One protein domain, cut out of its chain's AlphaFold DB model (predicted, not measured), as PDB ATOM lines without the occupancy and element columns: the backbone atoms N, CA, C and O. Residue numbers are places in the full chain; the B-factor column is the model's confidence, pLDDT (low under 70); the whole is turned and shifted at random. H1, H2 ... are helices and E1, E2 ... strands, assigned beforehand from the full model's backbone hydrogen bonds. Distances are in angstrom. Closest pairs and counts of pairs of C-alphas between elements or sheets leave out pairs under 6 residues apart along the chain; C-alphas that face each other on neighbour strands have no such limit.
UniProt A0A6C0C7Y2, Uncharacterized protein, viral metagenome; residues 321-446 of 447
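Overview. This is residues 321 to 446 of the 447 residues of an uncharacterized protein of viral metagenome (UniProt A0A6C0C7Y2). A strongly twisted four-stranded sheet has two helices over one face, making two layers: the long H1 runs along E2 and E3, and the shorter H2 slants over E4. A small hairpin, E5 and E6, lies apart from the sheet's strands. The printed part has 126 residues, under half in named elements, in the order E1 E2 E3 E4 H1 E5 E6 H2; the class is mixed and the sheet is antiparallel, in the order E1 E4 E2 E3. The whole is compact, with a radius of gyration of the C-alphas of 14.3 A and spans of 39 by 34 by 25 A.

Arrangement. Start at edge strand E1, residues 329 to 332, antiparallel to E4, residues 381 to 387; N 331 and O 385, 2.9 A apart, are within hydrogen-bond range. E4 is staggered, its residues 381 to 383 pairing with E2, residues 345 to 348, where N 347 and O 382 are 2.8 A apart. E2 and edge strand E3, residues 359 to 362, form a hairpin, with N 346 and O 361 2.9 A apart. H1, residues 392 to 413, is on the sheet at a height of 8.9 A; its closest C-alphas to E3 are Val 399 and Met 360, 5.4 A. E5, residues 420 to 423, and E6, residues 428 to 430, have N 421 and O 429 2.9 A apart. H2, residues 434 to 446, is on the same face, slantwise to E4 at 43 degrees on the local plane. H2 touches H1 with residues 440 to 445 alone, closest at the C-alphas of Leu 398 and Leu 444, 6.8 A, at a steep tilt of 64 degrees, opposite ways. In H1 and H2 every O i to N i+4 pair is within range.

Along the chain. Find C-alpha 329 at (135.778, 133.476, 159.190), where E1 begins. E4 spans 19.6 A. From C-alpha 392 at (152.113, 128.449, 156.409), H1 runs 31.5 A. H2 runs 18.8 A to C-alpha 446 at (140.980, 137.129, 148.276).

Size, cuts and confidence. The C-alphas of Pro 388 and Ser 425 are the farthest apart, 40.4 A. The printed part has no cut; the links E1 to E2 and E3 to E4 are long. Residues 423 to 425 have pLDDT under 70.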
ATOM      1  N   ASN A 321     134.949 150.218 154.777       91.00
ATOM      2  CA  ASN A 321     133.923 149.768 153.837       91.00
ATOM      3  C   ASN A 321     134.422 148.659 152.898       91.00
ATOM      4  O   ASN A 321     133.727 148.328 151.938       91.00
ATOM      5  N   LEU A 322     135.607 148.080 153.150       92.38
ATOM      6  CA  LEU A 322     136.093 146.934 152.381       92.38
ATOM      7  C   LEU A 322     135.026 145.816 152.358       92.38
ATOM      8  O   LEU A 322     134.457 145.514 153.418       92.38
ATOM      9  N   PRO A 323     134.742 145.215 151.183       88.00
ATOM     10  CA  PRO A 323     133.711 144.193 151.050       88.00
ATOM     11  C   PRO A 323     133.966 143.021 151.992       88.00
ATOM     12  O   PRO A 323     135.067 142.474 152.026       88.00
ATOM     13  N   LYS A 324     132.928 142.620 152.724       82.50
ATOM     14  CA  LYS A 324     132.944 141.393 153.515       82.50
ATOM     15  C   LYS A 324     132.441 140.267 152.619       82.50
ATOM     16  O   LYS A 324     131.258 140.232 152.291       82.50
ATOM     17  N   LEU A 325     133.356 139.423 152.157       82.19
ATOM     18  CA  LEU A 325     133.056 138.377 151.172       82.19
ATOM     19  C   LEU A 325     132.668 137.047 151.830       82.19
ATOM     20  O   LEU A 325     132.204 136.142 151.145       82.19
ATOM     21  N   GLU A 326     132.846 136.941 153.148       85.62
ATOM     22  CA  GLU A 326     132.491 135.794 153.994       85.62
ATOM     23  C   GLU A 326     133.134 134.468 153.557       85.62
ATOM     24  O   GLU A 326     132.708 133.393 153.978       85.62
ATOM     25  N   LYS A 327     134.210 134.538 152.760       92.06
ATOM     26  CA  LYS A 327     135.009 133.370 152.356       92.06
ATOM     27  C   LYS A 327     135.838 132.848 153.525       92.06
ATOM     28  O   LYS A 327     136.095 131.648 153.603       92.06
ATOM     29  N   TYR A 328     136.254 133.750 154.413       95.50
ATOM     30  CA  TYR A 328     137.020 133.414 155.600       95.50
ATOM     31  C   TYR A 328     136.322 133.935 156.848       95.50
ATOM     32  O   TYR A 328     135.980 135.111 156.964       95.50
ATOM     33  N   LYS A 329     136.174 133.069 157.847       96.00
ATOM     34  CA  LYS A 329     135.778 133.476 159.190       96.00
ATOM     35  C   LYS A 329     137.035 133.737 160.006       96.00
ATOM     36  O   LYS A 329     137.735 132.806 160.398       96.00
ATOM     37  N   ILE A 330     137.299 135.012 160.269       96.88
ATOM     38  CA  ILE A 330     138.482 135.455 161.007       96.88
ATOM     39  C   ILE A 330     138.079 135.819 162.433       96.88
ATOM     40  O   ILE A 330     137.097 136.528 162.659       96.88
ATOM     41  N   LYS A 331     138.820 135.304 163.411       95.94
ATOM     42  CA  LYS A 331     138.616 135.561 164.842       95.94
ATOM     43  C   LYS A 331     139.965 135.760 165.520       95.94
ATOM     44  O   LYS A 331     141.009 135.489 164.935       95.94
ATOM     45  N   ARG A 332     139.941 136.177 166.784       95.81
ATOM     46  CA  ARG A 332     141.111 136.091 167.666       95.81
ATOM     47  C   ARG A 332     141.108 134.810 168.502       95.81
ATOM     48  O   ARG A 332     140.040 134.313 168.877       95.81
ATOM     49  N   LEU A 333     142.304 134.357 168.852       95.75
ATOM     50  CA  LEU A 333     142.555 133.324 169.851       95.75
ATOM     51  C   LEU A 333     142.307 133.865 171.271       95.75
ATOM     52  O   LEU A 333     142.739 134.964 171.626       95.75
ATOM     53  N   MET A 334     141.589 133.090 172.073       95.06
ATOM     54  CA  MET A 334     141.173 133.351 173.451       95.06
ATOM     55  C   MET A 334     141.264 132.037 174.238       95.06
ATOM     56  O   MET A 334     141.323 130.956 173.653       95.06
ATOM     57  N   THR A 335     141.230 132.097 175.567       92.88
ATOM     58  CA  THR A 335     141.326 130.877 176.394       92.88
ATOM     59  C   THR A 335     140.175 129.887 176.173       92.88
ATOM     60  O   THR A 335     140.348 128.697 176.409       92.88
ATOM     61  N   ASN A 336     139.019 130.341 175.681       93.06
ATOM     62  CA  ASN A 336     137.844 129.502 175.422       93.06
ATOM     63  C   ASN A 336     137.764 128.915 173.997       93.06
ATOM     64  O   ASN A 336     136.759 128.292 173.663       93.06
ATOM     65  N   ASN A 337     138.766 129.148 173.139       94.50
ATOM     66  CA  ASN A 337     138.795 128.628 171.766       94.50
ATOM     67  C   ASN A 337     140.189 128.142 171.331       94.50
ATOM     68  O   ASN A 337     140.515 128.169 170.142       94.50
ATOM     69  N   LEU A 338     141.013 127.713 172.294       94.31
ATOM     70  CA  LEU A 338     142.375 127.224 172.057       94.31
ATOM     71  C   LEU A 338     142.420 126.031 171.095       94.31
ATOM     72  O   LEU A 338     143.333 125.935 170.280       94.31
ATOM     73  N   ASP A 339     141.395 125.179 171.136       95.19
ATOM     74  CA  ASP A 339     141.187 124.038 170.238       95.19
ATOM     75  C   ASP A 339     141.090 124.437 168.755       95.19
ATOM     76  O   ASP A 339     141.296 123.610 167.872       95.19
ATOM     77  N   LYS A 340     140.805 125.714 168.472       95.31
ATOM     78  CA  LYS A 340     140.641 126.257 167.117       95.31
ATOM     79  C   LYS A 340     141.885 126.968 166.595       95.31
ATOM     80  O   LYS A 340     141.828 127.561 165.517       95.31
ATOM     81  N   LYS A 341     143.003 126.950 167.332       95.44
ATOM     82  CA  LYS A 341     144.266 127.539 166.868       95.44
ATOM     83  C   LYS A 341     144.686 126.895 165.548       95.44
ATOM     84  O   LYS A 341     144.882 125.688 165.471       95.44
ATOM     85  N   ASN A 342     144.866 127.718 164.516       96.44
ATOM     86  CA  ASN A 342     145.261 127.237 163.192       96.44
ATOM     87  C   ASN A 342     146.187 128.185 162.413       96.44
ATOM     88  O   ASN A 342     146.526 127.897 161.267       96.44
ATOM     89  N   THR A 343     146.623 129.289 163.026       98.12
ATOM     90  CA  THR A 343     147.670 130.152 162.471       98.12
ATOM     91  C   THR A 343     148.694 130.521 163.536       98.12
ATOM     92  O   THR A 343     148.428 130.411 164.735       98.12
ATOM     93  N   ASN A 344     149.850 130.985 163.075       98.19
ATOM     94  CA  ASN A 344     150.940 131.522 163.882       98.19
ATOM     95  C   ASN A 344     151.046 133.050 163.731       98.19
ATOM     96  O   ASN A 344     152.095 133.644 163.966       98.19
ATOM     97  N   ILE A 345     149.951 133.690 163.306       98.69
ATOM     98  CA  ILE A 345     149.896 135.118 163.011       98.69
ATOM     99  C   ILE A 345     149.509 135.893 164.267       98.69
ATOM    100  O   ILE A 345     148.373 135.790 164.740       98.69
ATOM    101  N   VAL A 346     150.419 136.737 164.745       98.56
ATOM    102  CA  VAL A 346     150.170 137.707 165.814       98.56
ATOM    103  C   VAL A 346     150.063 139.106 165.212       98.56
ATOM    104  O   VAL A 346     150.853 139.500 164.359       98.56
ATOM    105  N   VAL A 347     149.066 139.870 165.650       98.44
ATOM    106  CA  VAL A 347     148.832 141.254 165.229       98.44
ATOM    107  C   VAL A 347     148.999 142.171 166.425       98.44
ATOM    108  O   VAL A 347     148.273 142.051 167.417       98.44
ATOM    109  N   LYS A 348     149.894 143.147 166.308       97.44
ATOM    110  CA  LYS A 348     149.978 144.282 167.222       97.44
ATOM    111  C   LYS A 348     148.987 145.355 166.790       97.44
ATOM    112  O   LYS A 348     149.041 145.855 165.677       97.44
ATOM    113  N   CYS A 349     148.077 145.740 167.679       96.75
ATOM    114  CA  CYS A 349     146.936 146.605 167.361       96.75
ATOM    115  C   CYS A 349     147.050 148.030 167.920       96.75
ATOM    116  O   CYS A 349     146.121 148.824 167.760       96.75
ATOM    117  N   VAL A 350     148.145 148.375 168.595       94.44
ATOM    118  CA  VAL A 350     148.369 149.706 169.178       94.44
ATOM    119  C   VAL A 350     149.806 150.119 168.923       94.44
ATOM    120  O   VAL A 350     150.707 149.345 169.219       94.44
ATOM    121  N   ASP A 351     150.025 151.338 168.442       93.38
ATOM    122  CA  ASP A 351     151.376 151.874 168.272       93.38
ATOM    123  C   ASP A 351     152.085 152.011 169.630       93.38
ATOM    124  O   ASP A 351     151.461 152.366 170.638       93.38
ATOM    125  N   SER A 352     153.392 151.740 169.670       88.44
ATOM    126  CA  SER A 352     154.231 152.035 170.840       88.44
ATOM    127  C   SER A 352     155.055 153.299 170.626       88.44
ATOM    128  O   SER A 352     154.982 154.190 171.460       88.44
ATOM    129  N   ASN A 353     155.803 153.358 169.523       88.00
ATOM    130  CA  ASN A 353     156.660 154.467 169.095       88.00
ATOM    131  C   ASN A 353     156.870 154.394 167.570       88.00
ATOM    132  O   ASN A 353     156.352 153.469 166.930       88.00
ATOM    133  N   SER A 354     157.619 155.338 166.995       87.25
ATOM    134  CA  SER A 354     157.874 155.405 165.546       87.25
ATOM    135  C   SER A 354     158.496 154.128 164.956       87.25
ATOM    136  O   SER A 354     158.180 153.757 163.827       87.25
ATOM    137  N   ASN A 355     159.306 153.409 165.735       88.44
ATOM    138  CA  ASN A 355     159.984 152.177 165.316       88.44
ATOM    139  C   ASN A 355     159.162 150.906 165.568       88.44
ATOM    140  O   ASN A 355     159.550 149.818 165.148       88.44
ATOM    141  N   ASN A 356     158.042 151.012 166.283       89.81
ATOM    142  CA  ASN A 356     157.255 149.864 166.714       89.81
ATOM    143  C   ASN A 356     155.756 150.187 166.664       89.81
ATOM    144  O   ASN A 356     155.078 150.343 167.691       89.81
ATOM    145  N   MET A 357     155.253 150.294 165.437       94.50
ATOM    146  CA  MET A 357     153.855 150.566 165.107       94.50
ATOM    147  C   MET A 357     153.032 149.275 164.945       94.50
ATOM    148  O   MET A 357     153.557 148.170 165.029       94.50
ATOM    149  N   ILE A 358     151.724 149.423 164.719       97.38
ATOM    150  CA  ILE A 358     150.810 148.343 164.318       97.38
ATOM    151  C   ILE A 358     151.390 147.553 163.144       97.38
ATOM    152  O   ILE A 358     151.636 148.118 162.077       97.38
ATOM    153  N   ASN A 359     151.548 146.250 163.348       97.94
ATOM    154  CA  ASN A 359     152.068 145.307 162.374       97.94
ATOM    155  C   ASN A 359     151.491 143.904 162.612       97.94
ATOM    156  O   ASN A 359     150.831 143.622 163.619       97.94
ATOM    157  N   MET A 360     151.752 143.032 161.651       98.38
ATOM    158  CA  MET A 360     151.511 141.603 161.722       98.38
ATOM    159  C   MET A 360     152.853 140.867 161.682       98.38
ATOM    160  O   MET A 360     153.769 141.296 160.977       98.38
ATOM    161  N   GLU A 361     152.976 139.774 162.425       98.25
ATOM    162  CA  GLU A 361     154.193 138.963 162.509       98.25
ATOM    163  C   GLU A 361     153.865 137.471 162.664       98.25
ATOM    164  O   GLU A 361     152.812 137.106 163.192       98.25
ATOM    165  N   ILE A 362     154.770 136.607 162.193       98.44
ATOM    166  CA  ILE A 362     154.735 135.171 162.490       98.44
ATOM    167  C   ILE A 362     155.473 134.940 163.804       98.44
ATOM    168  O   ILE A 362     156.586 135.440 163.971       98.44
ATOM    169  N   LYS A 363     154.875 134.164 164.709       97.88
ATOM    170  CA  LYS A 363     155.507 133.744 165.964       97.88
ATOM    171  C   LYS A 363     155.419 132.249 166.187       97.88
ATOM    172  O   LYS A 363     154.450 131.613 165.779       97.88
ATOM    173  N   ASP A 364     156.396 131.723 166.908       95.75
ATOM    174  CA  ASP A 364     156.353 130.362 167.431       95.75
ATOM    175  C   ASP A 364     155.243 130.205 168.476       95.75
ATOM    176  O   ASP A 364     154.780 131.185 169.067       95.75
ATOM    177  N   ASP A 365     154.813 128.962 168.702       92.56
ATOM    178  CA  ASP A 365     153.643 128.642 169.530       92.56
ATOM    179  C   ASP A 365     153.751 129.175 170.969       92.56
ATOM    180  O   ASP A 365     152.758 129.644 171.527       92.56
ATOM    181  N   GLU A 366     154.956 129.188 171.539       92.69
ATOM    182  CA  GLU A 366     155.242 129.730 172.875       92.69
ATOM    183  C   GLU A 366     155.086 131.257 172.974       92.69
ATOM    184  O   GLU A 366     154.867 131.794 174.058       92.69
ATOM    185  N   ASN A 367     155.162 131.961 171.841       94.94
ATOM    186  CA  ASN A 367     155.136 133.420 171.769       94.94
ATOM    187  C   ASN A 367     153.790 133.969 171.262       94.94
ATOM    188  O   ASN A 367     153.650 135.180 171.050       94.94
ATOM    189  N   LEU A 368     152.790 133.106 171.053       95.56
ATOM    190  CA  LEU A 368     151.457 133.522 170.629       95.56
ATOM    191  C   LEU A 368     150.755 134.338 171.715       95.56
ATOM    192  O   LEU A 368     150.838 134.068 172.911       95.56
ATOM    193  N   PHE A 369     149.986 135.334 171.282       96.19
ATOM    194  CA  PHE A 369     149.147 136.101 172.189       96.19
ATOM    195  C   PHE A 369     147.804 135.395 172.411       96.19
ATOM    196  O   PHE A 369     147.017 135.245 171.470       96.19
ATOM    197  N   ILE A 370     147.515 135.030 173.660       94.44
ATOM    198  CA  ILE A 370     146.226 134.480 174.094       94.44
ATOM    199  C   ILE A 370     145.574 135.493 175.037       94.44
ATOM    200  O   ILE A 370     146.145 135.844 176.069       94.44
ATOM    201  N   ASP A 371     144.370 135.967 174.705       89.88
ATOM    202  CA  ASP A 371     143.627 136.864 175.600       89.88
ATOM    203  C   ASP A 371     143.076 136.087 176.804       89.88
ATOM    204  O   ASP A 371     142.029 135.437 176.723       89.88
ATOM    205  N   ASN A 372     143.791 136.179 177.924       88.44
ATOM    206  CA  ASN A 372     143.458 135.561 179.205       88.44
ATOM    207  C   ASN A 372     142.759 136.514 180.186       88.44
ATOM    208  O   ASN A 372     142.549 136.153 181.343       88.44
ATOM    209  N   THR A 373     142.406 137.729 179.758       87.94
ATOM    210  CA  THR A 373     141.654 138.636 180.628       87.94
ATOM    211  C   THR A 373     140.254 138.073 180.866       87.94
ATOM    212  O   THR A 373     139.644 137.524 179.952       87.94
ATOM    213  N   GLU A 374     139.717 138.253 182.074       85.94
ATOM    214  CA  GLU A 374     138.429 137.675 182.500       85.94
ATOM    215  C   GLU A 374     137.278 137.968 181.519       85.94
ATOM    216  O   GLU A 374     136.428 137.126 181.258       85.94
ATOM    217  N   LYS A 375     137.281 139.169 180.923       87.00
ATOM    218  CA  LYS A 375     136.266 139.620 179.957       87.00
ATOM    219  C   LYS A 375     136.720 139.534 178.496       87.00
ATOM    220  O   LYS A 375     136.085 140.145 177.637       87.00
ATOM    221  N   HIS A 376     137.850 138.883 178.218       86.12
ATOM    222  CA  HIS A 376     138.541 138.906 176.924       86.12
ATOM    223  C   HIS A 376     138.605 140.328 176.341       86.12
ATOM    224  O   HIS A 376     138.168 140.629 175.229       86.12
ATOM    225  N   SER A 377     139.060 141.270 177.153       85.12
ATOM    226  CA  SER A 377     139.061 142.697 176.852       85.12
ATOM    227  C   SER A 377     140.419 143.210 176.373       85.12
ATOM    228  O   SER A 377     140.555 144.419 176.154       85.12
ATOM    229  N   ALA A 378     141.409 142.329 176.179       88.88
ATOM    230  CA  ALA A 378     142.718 142.733 175.697       88.88
ATOM    231  C   ALA A 378     142.622 143.270 174.265       88.88
ATOM    232  O   ALA A 378     141.925 142.743 173.397       88.88
ATOM    233  N   ARG A 379     143.297 144.399 174.045       87.50
ATOM    234  CA  ARG A 379     143.129 145.241 172.848       87.50
ATOM    235  C   ARG A 379     144.446 145.648 172.195       87.50
ATOM    236  O   ARG A 379     144.417 146.333 171.175       87.50
ATOM    237  N   GLY A 380     145.566 145.284 172.819       92.94
ATOM    238  CA  GLY A 380     146.914 145.615 172.361       92.94
ATOM    239  C   GLY A 380     147.439 144.651 171.305       92.94
ATOM    240  O   GLY A 380     148.112 145.091 170.383       92.94
ATOM    241  N   HIS A 381     147.087 143.371 171.415       95.88
ATOM    242  CA  HIS A 381     147.545 142.306 170.528       95.88
ATOM    243  C   HIS A 381     146.426 141.284 170.299       95.88
ATOM    244  O   HIS A 381     145.457 141.244 171.065       95.88
ATOM    245  N   MET A 382     146.561 140.462 169.260       97.25
ATOM    246  CA  MET A 382     145.764 139.250 169.069       97.25
ATOM    247  C   MET A 382     146.527 138.207 168.252       97.25
ATOM    248  O   MET A 382     147.312 138.584 167.389       97.25
ATOM    249  N   THR A 383     146.236 136.925 168.457       98.25
ATOM    250  CA  THR A 383     146.586 135.865 167.494       98.25
ATOM    251  C   THR A 383     145.374 135.567 166.619       98.25
ATOM    252  O   THR A 383     144.264 135.484 167.151       98.25
ATOM    253  N   LEU A 384     145.549 135.429 165.304       98.31
ATOM    254  CA  LEU A 384     144.439 135.162 164.386       98.31
ATOM    255  C   LEU A 384     144.066 133.674 164.326       98.31
ATOM    256  O   LEU A 384     144.911 132.782 164.347       98.31
ATOM    257  N   ILE A 385     142.771 133.423 164.187       98.19
ATOM    258  CA  ILE A 385     142.192 132.154 163.740       98.19
ATOM    259  C   ILE A 385     141.506 132.442 162.410       98.19
ATOM    260  O   ILE A 385     140.734 133.402 162.328       98.19
ATOM    261  N   ILE A 386     141.772 131.631 161.386       98.19
ATOM    262  CA  ILE A 386     141.238 131.827 160.030       98.19
ATOM    263  C   ILE A 386     140.595 130.524 159.561       98.19
ATOM    264  O   ILE A 386     141.280 129.519 159.419       98.19
ATOM    265  N   GLU A 387     139.282 130.514 159.348       96.94
ATOM    266  CA  GLU A 387     138.533 129.334 158.891       96.94
ATOM    267  C   GLU A 387     137.998 129.582 157.463       96.94
ATOM    268  O   GLU A 387     137.277 130.564 157.286       96.94
ATOM    269  N   PRO A 388     138.296 128.734 156.455       96.31
ATOM    270  CA  PRO A 388     139.153 127.543 156.511       96.31
ATOM    271  C   PRO A 388     140.634 127.884 156.738       96.31
ATOM    272  O   PRO A 388     141.075 128.995 156.445       96.31
ATOM    273  N   SER A 389     141.394 126.919 157.268       96.62
ATOM    274  CA  SER A 389     142.820 127.095 157.566       96.62
ATOM    275  C   SER A 389     143.622 127.414 156.309       96.62
ATOM    276  O   SER A 389     143.428 126.786 155.267       96.62
ATOM    277  N   ILE A 390     144.578 128.327 156.443       98.00
ATOM    278  CA  ILE A 390     145.523 128.692 155.388       98.00
ATOM    279  C   ILE A 390     146.895 128.059 155.645       98.00
ATOM    280  O   ILE A 390     147.301 127.869 156.796       98.00
ATOM    281  N   SER A 391     147.622 127.739 154.575       97.94
ATOM    282  CA  SER A 391     148.961 127.153 154.664       97.94
ATOM    283  C   SER A 391     149.962 128.123 155.295       97.94
ATOM    284  O   SER A 391     149.765 129.339 155.291       97.94
ATOM    285  N   PHE A 392     151.074 127.607 155.812       97.88
ATOM    286  CA  PHE A 392     152.113 128.449 156.409       97.88
ATOM    287  C   PHE A 392     152.705 129.468 155.417       97.88
ATOM    288  O   PHE A 392     152.944 130.619 155.774       97.88
ATOM    289  N   GLU A 393     152.856 129.091 154.144       98.31
ATOM    290  CA  GLU A 393     153.297 130.016 153.093       98.31
ATOM    291  C   GLU A 393     152.257 131.113 152.813       98.31
ATOM    292  O   GLU A 393     152.614 132.280 152.645       98.31
ATOM    293  N   GLN A 394     150.958 130.786 152.861       98.25
ATOM    294  CA  GLN A 394     149.897 131.797 152.795       98.25
ATOM    295  C   GLN A 394     149.929 132.738 154.006       98.25
ATOM    296  O   GLN A 394     149.706 133.935 153.840       98.25
ATOM    297  N   GLN A 395     150.249 132.234 155.204       98.62
ATOM    298  CA  GLN A 395     150.411 133.072 156.399       98.62
ATOM    299  C   GLN A 395     151.564 134.069 156.228       98.62
ATOM    300  O   GLN A 395     151.368 135.261 156.459       98.62
ATOM    301  N   LYS A 396     152.738 133.624 155.756       98.56
ATOM    302  CA  LYS A 396     153.882 134.514 155.477       98.56
ATOM    303  C   LYS A 396     153.542 135.589 154.445       98.56
ATOM    304  O   LYS A 396     153.855 136.759 154.659       98.56
ATOM    305  N   LYS A 397     152.881 135.203 153.346       98.56
ATOM    306  CA  LYS A 397     152.443 136.150 152.312       98.56
ATOM    307  C   LYS A 397     151.470 137.183 152.885       98.56
ATOM    308  O   LYS A 397     151.683 138.377 152.708       98.56
ATOM    309  N   LEU A 398     150.458 136.737 153.632       98.69
ATOM    310  CA  LEU A 398     149.475 137.616 154.267       98.69
ATOM    311  C   LEU A 398     150.133 138.628 155.217       98.69
ATOM    312  O   LEU A 398     149.760 139.798 155.207       98.69
ATOM    313  N   VAL A 399     151.114 138.200 156.015       98.81
ATOM    314  CA  VAL A 399     151.871 139.086 156.916       98.81
ATOM    315  C   VAL A 399     152.565 140.204 156.136       98.81
ATOM    316  O   VAL A 399     152.445 141.378 156.496       98.81
ATOM    317  N   LEU A 400     153.266 139.851 155.054       98.62
ATOM    318  CA  LEU A 400     153.946 140.819 154.195       98.62
ATOM    319  C   LEU A 400     152.950 141.800 153.561       98.62
ATOM    320  O   LEU A 400     153.135 143.015 153.648       98.62
ATOM    321  N   ASP A 401     151.874 141.277 152.975       98.69
ATOM    322  CA  ASP A 401     150.857 142.076 152.291       98.69
ATOM    323  C   ASP A 401     150.127 143.014 153.255       98.69
ATOM    324  O   ASP A 401     149.915 144.183 152.937       98.69
ATOM    325  N   PHE A 402     149.795 142.543 154.460       98.69
ATOM    326  CA  PHE A 402     149.160 143.357 155.493       98.69
ATOM    327  C   PHE A 402     150.056 144.524 155.911       98.69
ATOM    328  O   PHE A 402     149.608 145.671 155.946       98.69
ATOM    329  N   ASN A 403     151.332 144.253 156.193       98.56
ATOM    330  CA  ASN A 403     152.274 145.289 156.611       98.56
ATOM    331  C   ASN A 403     152.498 146.328 155.501       98.56
ATOM    332  O   ASN A 403     152.477 147.531 155.774       98.56
ATOM    333  N   ASN A 404     152.621 145.884 154.246       98.50
ATOM    334  CA  ASN A 404     152.708 146.773 153.087       98.50
ATOM    335  C   ASN A 404     151.432 147.605 152.907       98.50
ATOM    336  O   ASN A 404     151.504 148.817 152.694       98.50
ATOM    337  N   TYR A 405     150.258 146.983 153.047       98.31
ATOM    338  CA  TYR A 405     148.973 147.667 152.973       98.31
ATOM    339  C   TYR A 405     148.878 148.776 154.025       98.31
ATOM    340  O   TYR A 405     148.589 149.925 153.687       98.31
ATOM    341  N   ILE A 406     149.169 148.464 155.291       98.00
ATOM    342  CA  ILE A 406     149.128 149.442 156.383       98.00
ATOM    343  C   ILE A 406     150.127 150.570 156.156       98.00
ATOM    344  O   ILE A 406     149.743 151.731 156.305       98.00
ATOM    345  N   LYS A 407     151.364 150.266 155.745       97.44
ATOM    346  CA  LYS A 407     152.371 151.284 155.421       97.44
ATOM    347  C   LYS A 407     151.859 152.256 154.355       97.44
ATOM    348  O   LYS A 407     151.806 153.456 154.602       97.44
ATOM    349  N   ASN A 408     151.337 151.736 153.243       97.94
ATOM    350  CA  ASN A 408     150.779 152.554 152.165       97.94
ATOM    351  C   ASN A 408     149.623 153.454 152.644       97.94
ATOM    352  O   ASN A 408     149.512 154.610 152.236       97.94
ATOM    353  N   LYS A 409     148.741 152.949 153.521       97.50
ATOM    354  CA  LYS A 409     147.648 153.757 154.091       97.50
ATOM    355  C   LYS A 409     148.150 154.814 155.072       97.50
ATOM    356  O   LYS A 409     147.592 155.910 155.103       97.50
ATOM    357  N   ARG A 410     149.190 154.515 155.856       95.62
ATOM    358  CA  ARG A 410     149.828 155.487 156.754       95.62
ATOM    359  C   ARG A 410     150.459 156.626 155.973       95.62
ATOM    360  O   ARG A 410     150.197 157.769 156.330       95.62
ATOM    361  N   ASP A 411     151.175 156.324 154.896       95.06
ATOM    362  CA  ASP A 411     151.785 157.335 154.031       95.06
ATOM    363  C   ASP A 411     150.714 158.209 153.365       95.06
ATOM    364  O   ASP A 411     150.794 159.435 153.399       95.06
ATOM    365  N   LYS A 412     149.646 157.586 152.844       96.06
ATOM    366  CA  LYS A 412     148.547 158.299 152.175       96.06
ATOM    367  C   LYS A 412     147.756 159.224 153.107       96.06
ATOM    368  O   LYS A 412     147.334 160.299 152.690       96.06
ATOM    369  N   TYR A 413     147.491 158.786 154.336       95.94
ATOM    370  CA  TYR A 413     146.560 159.459 155.249       95.94
ATOM    371  C   TYR A 413     147.227 160.034 156.502       95.94
ATOM    372  O   TYR A 413     146.528 160.352 157.459       95.94
ATOM    373  N   ASN A 414     148.559 160.104 156.546       95.12
ATOM    374  CA  ASN A 414     149.340 160.439 157.745       95.12
ATOM    375  C   ASN A 414     148.867 159.667 158.996       95.12
ATOM    376  O   ASN A 414     148.695 160.218 160.078       95.12
ATOM    377  N   SER A 415     148.563 158.375 158.836       94.94
ATOM    378  CA  SER A 415     147.970 157.512 159.878       94.94
ATOM    379  C   SER A 415     146.623 157.982 160.475       94.94
ATOM    380  O   SER A 415     146.121 157.345 161.401       94.94
ATOM    381  N   LEU A 416     145.993 159.042 159.954       95.25
ATOM    382  CA  LEU A 416     144.743 159.621 160.473       95.25
ATOM    383  C   LEU A 416     143.498 158.775 160.173       95.25
ATOM    384  O   LEU A 416     142.419 159.064 160.686       95.25
ATOM    385  N   PHE A 417     143.646 157.707 159.383       95.94
ATOM    386  CA  PHE A 417     142.601 156.698 159.192       95.94
ATOM    387  C   PHE A 417     142.400 155.792 160.409       95.94
ATOM    388  O   PHE A 417     141.441 155.022 160.455       95.94
ATOM    389  N   LEU A 418     143.299 155.860 161.393       95.44
ATOM    390  CA  LEU A 418     143.208 155.118 162.640       95.44
ATOM    391  C   LEU A 418     142.798 156.050 163.793       95.44
ATOM    392  O   LEU A 418     143.319 157.162 163.896       95.44
ATOM    393  N   PRO A 419     141.933 155.588 164.714       92.31
ATOM    394  CA  PRO A 419     141.622 156.324 165.932       92.31
ATOM    395  C   PRO A 419     142.866 156.625 166.774       92.31
ATOM    396  O   PRO A 419     143.743 155.768 166.948       92.31
ATOM    397  N   ASN A 420     142.894 157.813 167.378       89.12
ATOM    398  CA  ASN A 420     143.924 158.195 168.341       89.12
ATOM    399  C   ASN A 420     143.677 157.484 169.667       89.12
ATOM    400  O   ASN A 420     142.535 157.376 170.132       89.12
ATOM    401  N   PHE A 421     144.751 157.002 170.282       81.62
ATOM    402  CA  PHE A 421     144.676 156.304 171.556       81.62
ATOM    403  C   PHE A 421     145.148 157.181 172.715       81.62
ATOM    404  O   PHE A 421     144.331 157.523 173.569       81.62
ATOM    405  N   ARG A 422     146.449 157.494 172.751       71.69
ATOM    406  CA  ARG A 422     147.161 158.312 173.753       71.69
ATOM    407  C   ARG A 422     148.464 158.827 173.128       71.69
ATOM    408  O   ARG A 422     148.868 158.318 172.084       71.69
ATOM    409  N   GLU A 423     149.153 159.752 173.777       62.38
ATOM    410  CA  GLU A 423     150.509 160.147 173.370       62.38
ATOM    411  C   GLU A 423     151.543 159.008 173.534       62.38
ATOM    412  O   GLU A 423     151.374 158.091 174.352       62.38
ATOM    413  N   SER A 424     152.581 159.035 172.688       60.47
ATOM    414  CA  SER A 424     153.831 158.255 172.781       60.47
ATOM    415  C   SER A 424     154.995 159.214 173.046       60.47
ATOM    416  O   SER A 424     154.839 160.424 172.930       60.47
ATOM    417  N   SER A 425     156.165 158.661 173.365       63.00
ATOM    418  CA  SER A 425     157.433 159.389 173.426       63.00
ATOM    419  C   SER A 425     157.765 160.201 172.166       63.00
ATOM    420  O   SER A 425     158.500 161.172 172.274       63.00
ATOM    421  N   ASP A 426     157.287 159.796 170.981       75.69
ATOM    422  CA  ASP A 426     157.716 160.386 169.699       75.69
ATOM    423  C   ASP A 426     156.634 160.494 168.604       75.69
ATOM    424  O   ASP A 426     156.900 161.066 167.549       75.69
ATOM    425  N   ILE A 427     155.430 159.947 168.816       81.12
ATOM    426  CA  ILE A 427     154.331 159.965 167.830       81.12
ATOM    427  C   ILE A 427     152.957 160.065 168.508       81.12
ATOM    428  O   ILE A 427     152.770 159.627 169.645       81.12
ATOM    429  N   ALA A 428     151.937 160.509 167.773       82.69
ATOM    430  CA  ALA A 428     150.547 160.321 168.185       82.69
ATOM    431  C   ALA A 428     150.147 158.842 168.023       82.69
ATOM    432  O   ALA A 428     149.961 158.356 166.902       82.69
ATOM    433  N   ARG A 429     150.000 158.090 169.128       87.62
ATOM    434  CA  ARG A 429     149.747 156.641 169.042       87.62
ATOM    435  C   ARG A 429     148.377 156.371 168.462       87.62
ATOM    436  O   ARG A 429     147.351 156.819 168.991       87.62
ATOM    437  N   LYS A 430     148.350 155.528 167.438       93.19
ATOM    438  CA  LYS A 430     147.111 155.040 166.852       93.19
ATOM    439  C   LYS A 430     146.756 153.664 167.396       93.19
ATOM    440  O   LYS A 430     147.604 152.906 167.875       93.19
ATOM    441  N   ARG A 431     145.469 153.333 167.324       93.06
ATOM    442  CA  ARG A 431     144.957 152.005 167.663       93.06
ATOM    443  C   ARG A 431     144.072 151.477 166.548       93.06
ATOM    444  O   ARG A 431     143.098 152.119 166.174       93.06
ATOM    445  N   MET A 432     144.360 150.263 166.100       95.94
ATOM    446  CA  MET A 432     143.553 149.550 165.123       95.94
ATOM    447  C   MET A 432     142.418 148.782 165.812       95.94
ATOM    448  O   MET A 432     142.674 147.968 166.706       95.94
ATOM    449  N   PRO A 433     141.150 149.016 165.436       94.50
ATOM    450  CA  PRO A 433     140.049 148.157 165.854       94.50
ATOM    451  C   PRO A 433     140.218 146.741 165.293       94.50
ATOM    452  O   PRO A 433     140.628 146.573 164.150       94.50
ATOM    453  N   PHE A 434     139.840 145.719 166.061       94.94
ATOM    454  CA  PHE A 434     139.979 144.327 165.614       94.94
ATOM    455  C   PHE A 434     139.131 144.019 164.377       94.94
ATOM    456  O   PHE A 434     139.591 143.319 163.486       94.94
ATOM    457  N   ASP A 435     137.941 144.616 164.275       93.62
ATOM    458  CA  ASP A 435     137.090 144.486 163.086       93.62
ATOM    459  C   ASP A 435     137.801 144.974 161.811       93.62
ATOM    460  O   ASP A 435     137.668 144.366 160.754       93.62
ATOM    461  N   LEU A 436     138.625 146.025 161.919       95.75
ATOM    462  CA  LEU A 436     139.419 146.514 160.794       95.75
ATOM    463  C   LEU A 436     140.524 145.520 160.410       95.75
ATOM    464  O   LEU A 436     140.731 145.290 159.223       95.75
ATOM    465  N   VAL A 437     141.191 144.906 161.396       97.44
ATOM    466  CA  VAL A 437     142.171 143.834 161.145       97.44
ATOM    467  C   VAL A 437     141.509 142.713 160.351       97.44
ATOM    468  O   VAL A 437     142.007 142.343 159.295       97.44
ATOM    469  N   TYR A 438     140.349 142.231 160.805       96.81
ATOM    470  CA  TYR A 438     139.628 141.139 160.147       96.81
ATOM    471  C   TYR A 438     139.237 141.485 158.709       96.81
ATOM    472  O   TYR A 438     139.463 140.679 157.811       96.81
ATOM    473  N   ARG A 439     138.720 142.696 158.468       95.38
ATOM    474  CA  ARG A 439     138.353 143.158 157.119       95.38
ATOM    475  C   ARG A 439     139.545 143.232 156.176       95.38
ATOM    476  O   ARG A 439     139.456 142.752 155.050       95.38
ATOM    477  N   ILE A 440     140.653 143.825 156.622       97.44
ATOM    478  CA  ILE A 440     141.866 143.931 155.801       97.44
ATOM    479  C   ILE A 440     142.424 142.532 155.523       97.44
ATOM    480  O   ILE A 440     142.757 142.229 154.383       97.44
ATOM    481  N   THR A 441     142.476 141.658 156.533       97.75
ATOM    482  CA  THR A 441     142.933 140.276 156.362       97.75
ATOM    483  C   THR A 441     142.072 139.505 155.362       97.75
ATOM    484  O   THR A 441     142.626 138.861 154.476       97.75
ATOM    485  N   GLU A 442     140.741 139.582 155.449       96.50
ATOM    486  CA  GLU A 442     139.861 138.914 154.481       96.50
ATOM    487  C   GLU A 442     140.078 139.459 153.065       96.50
ATOM    488  O   GLU A 442     140.222 138.685 152.120       96.50
ATOM    489  N   HIS A 443     140.163 140.783 152.924       96.50
ATOM    490  CA  HIS A 443     140.389 141.439 151.639       96.50
ATOM    491  C   HIS A 443     141.689 140.975 150.958       96.50
ATOM    492  O   HIS A 443     141.666 140.676 149.765       96.50
ATOM    493  N   LEU A 444     142.789 140.876 151.712       97.00
ATOM    494  CA  LEU A 444     144.111 140.467 151.210       97.00
ATOM    495  C   LEU A 444     144.255 138.956 150.974       97.00
ATOM    496  O   LEU A 444     145.168 138.518 150.287       97.00
ATOM    497  N   LEU A 445     143.386 138.131 151.562       95.94
ATOM    498  CA  LEU A 445     143.359 136.693 151.274       95.94
ATOM    499  C   LEU A 445     142.593 136.357 149.986       95.94
ATOM    500  O   LEU A 445     142.616 135.205 149.540       95.94
ATOM    501  N   ILE A 446     141.857 137.322 149.435       92.00
ATOM    502  CA  ILE A 446     140.980 137.129 148.276       92.00
ATOM    503  C   ILE A 446     141.534 137.802 147.019       92.00
ATOM    504  O   ILE A 446     141.338 137.261 145.931       92.00
TER     505      ILE A 446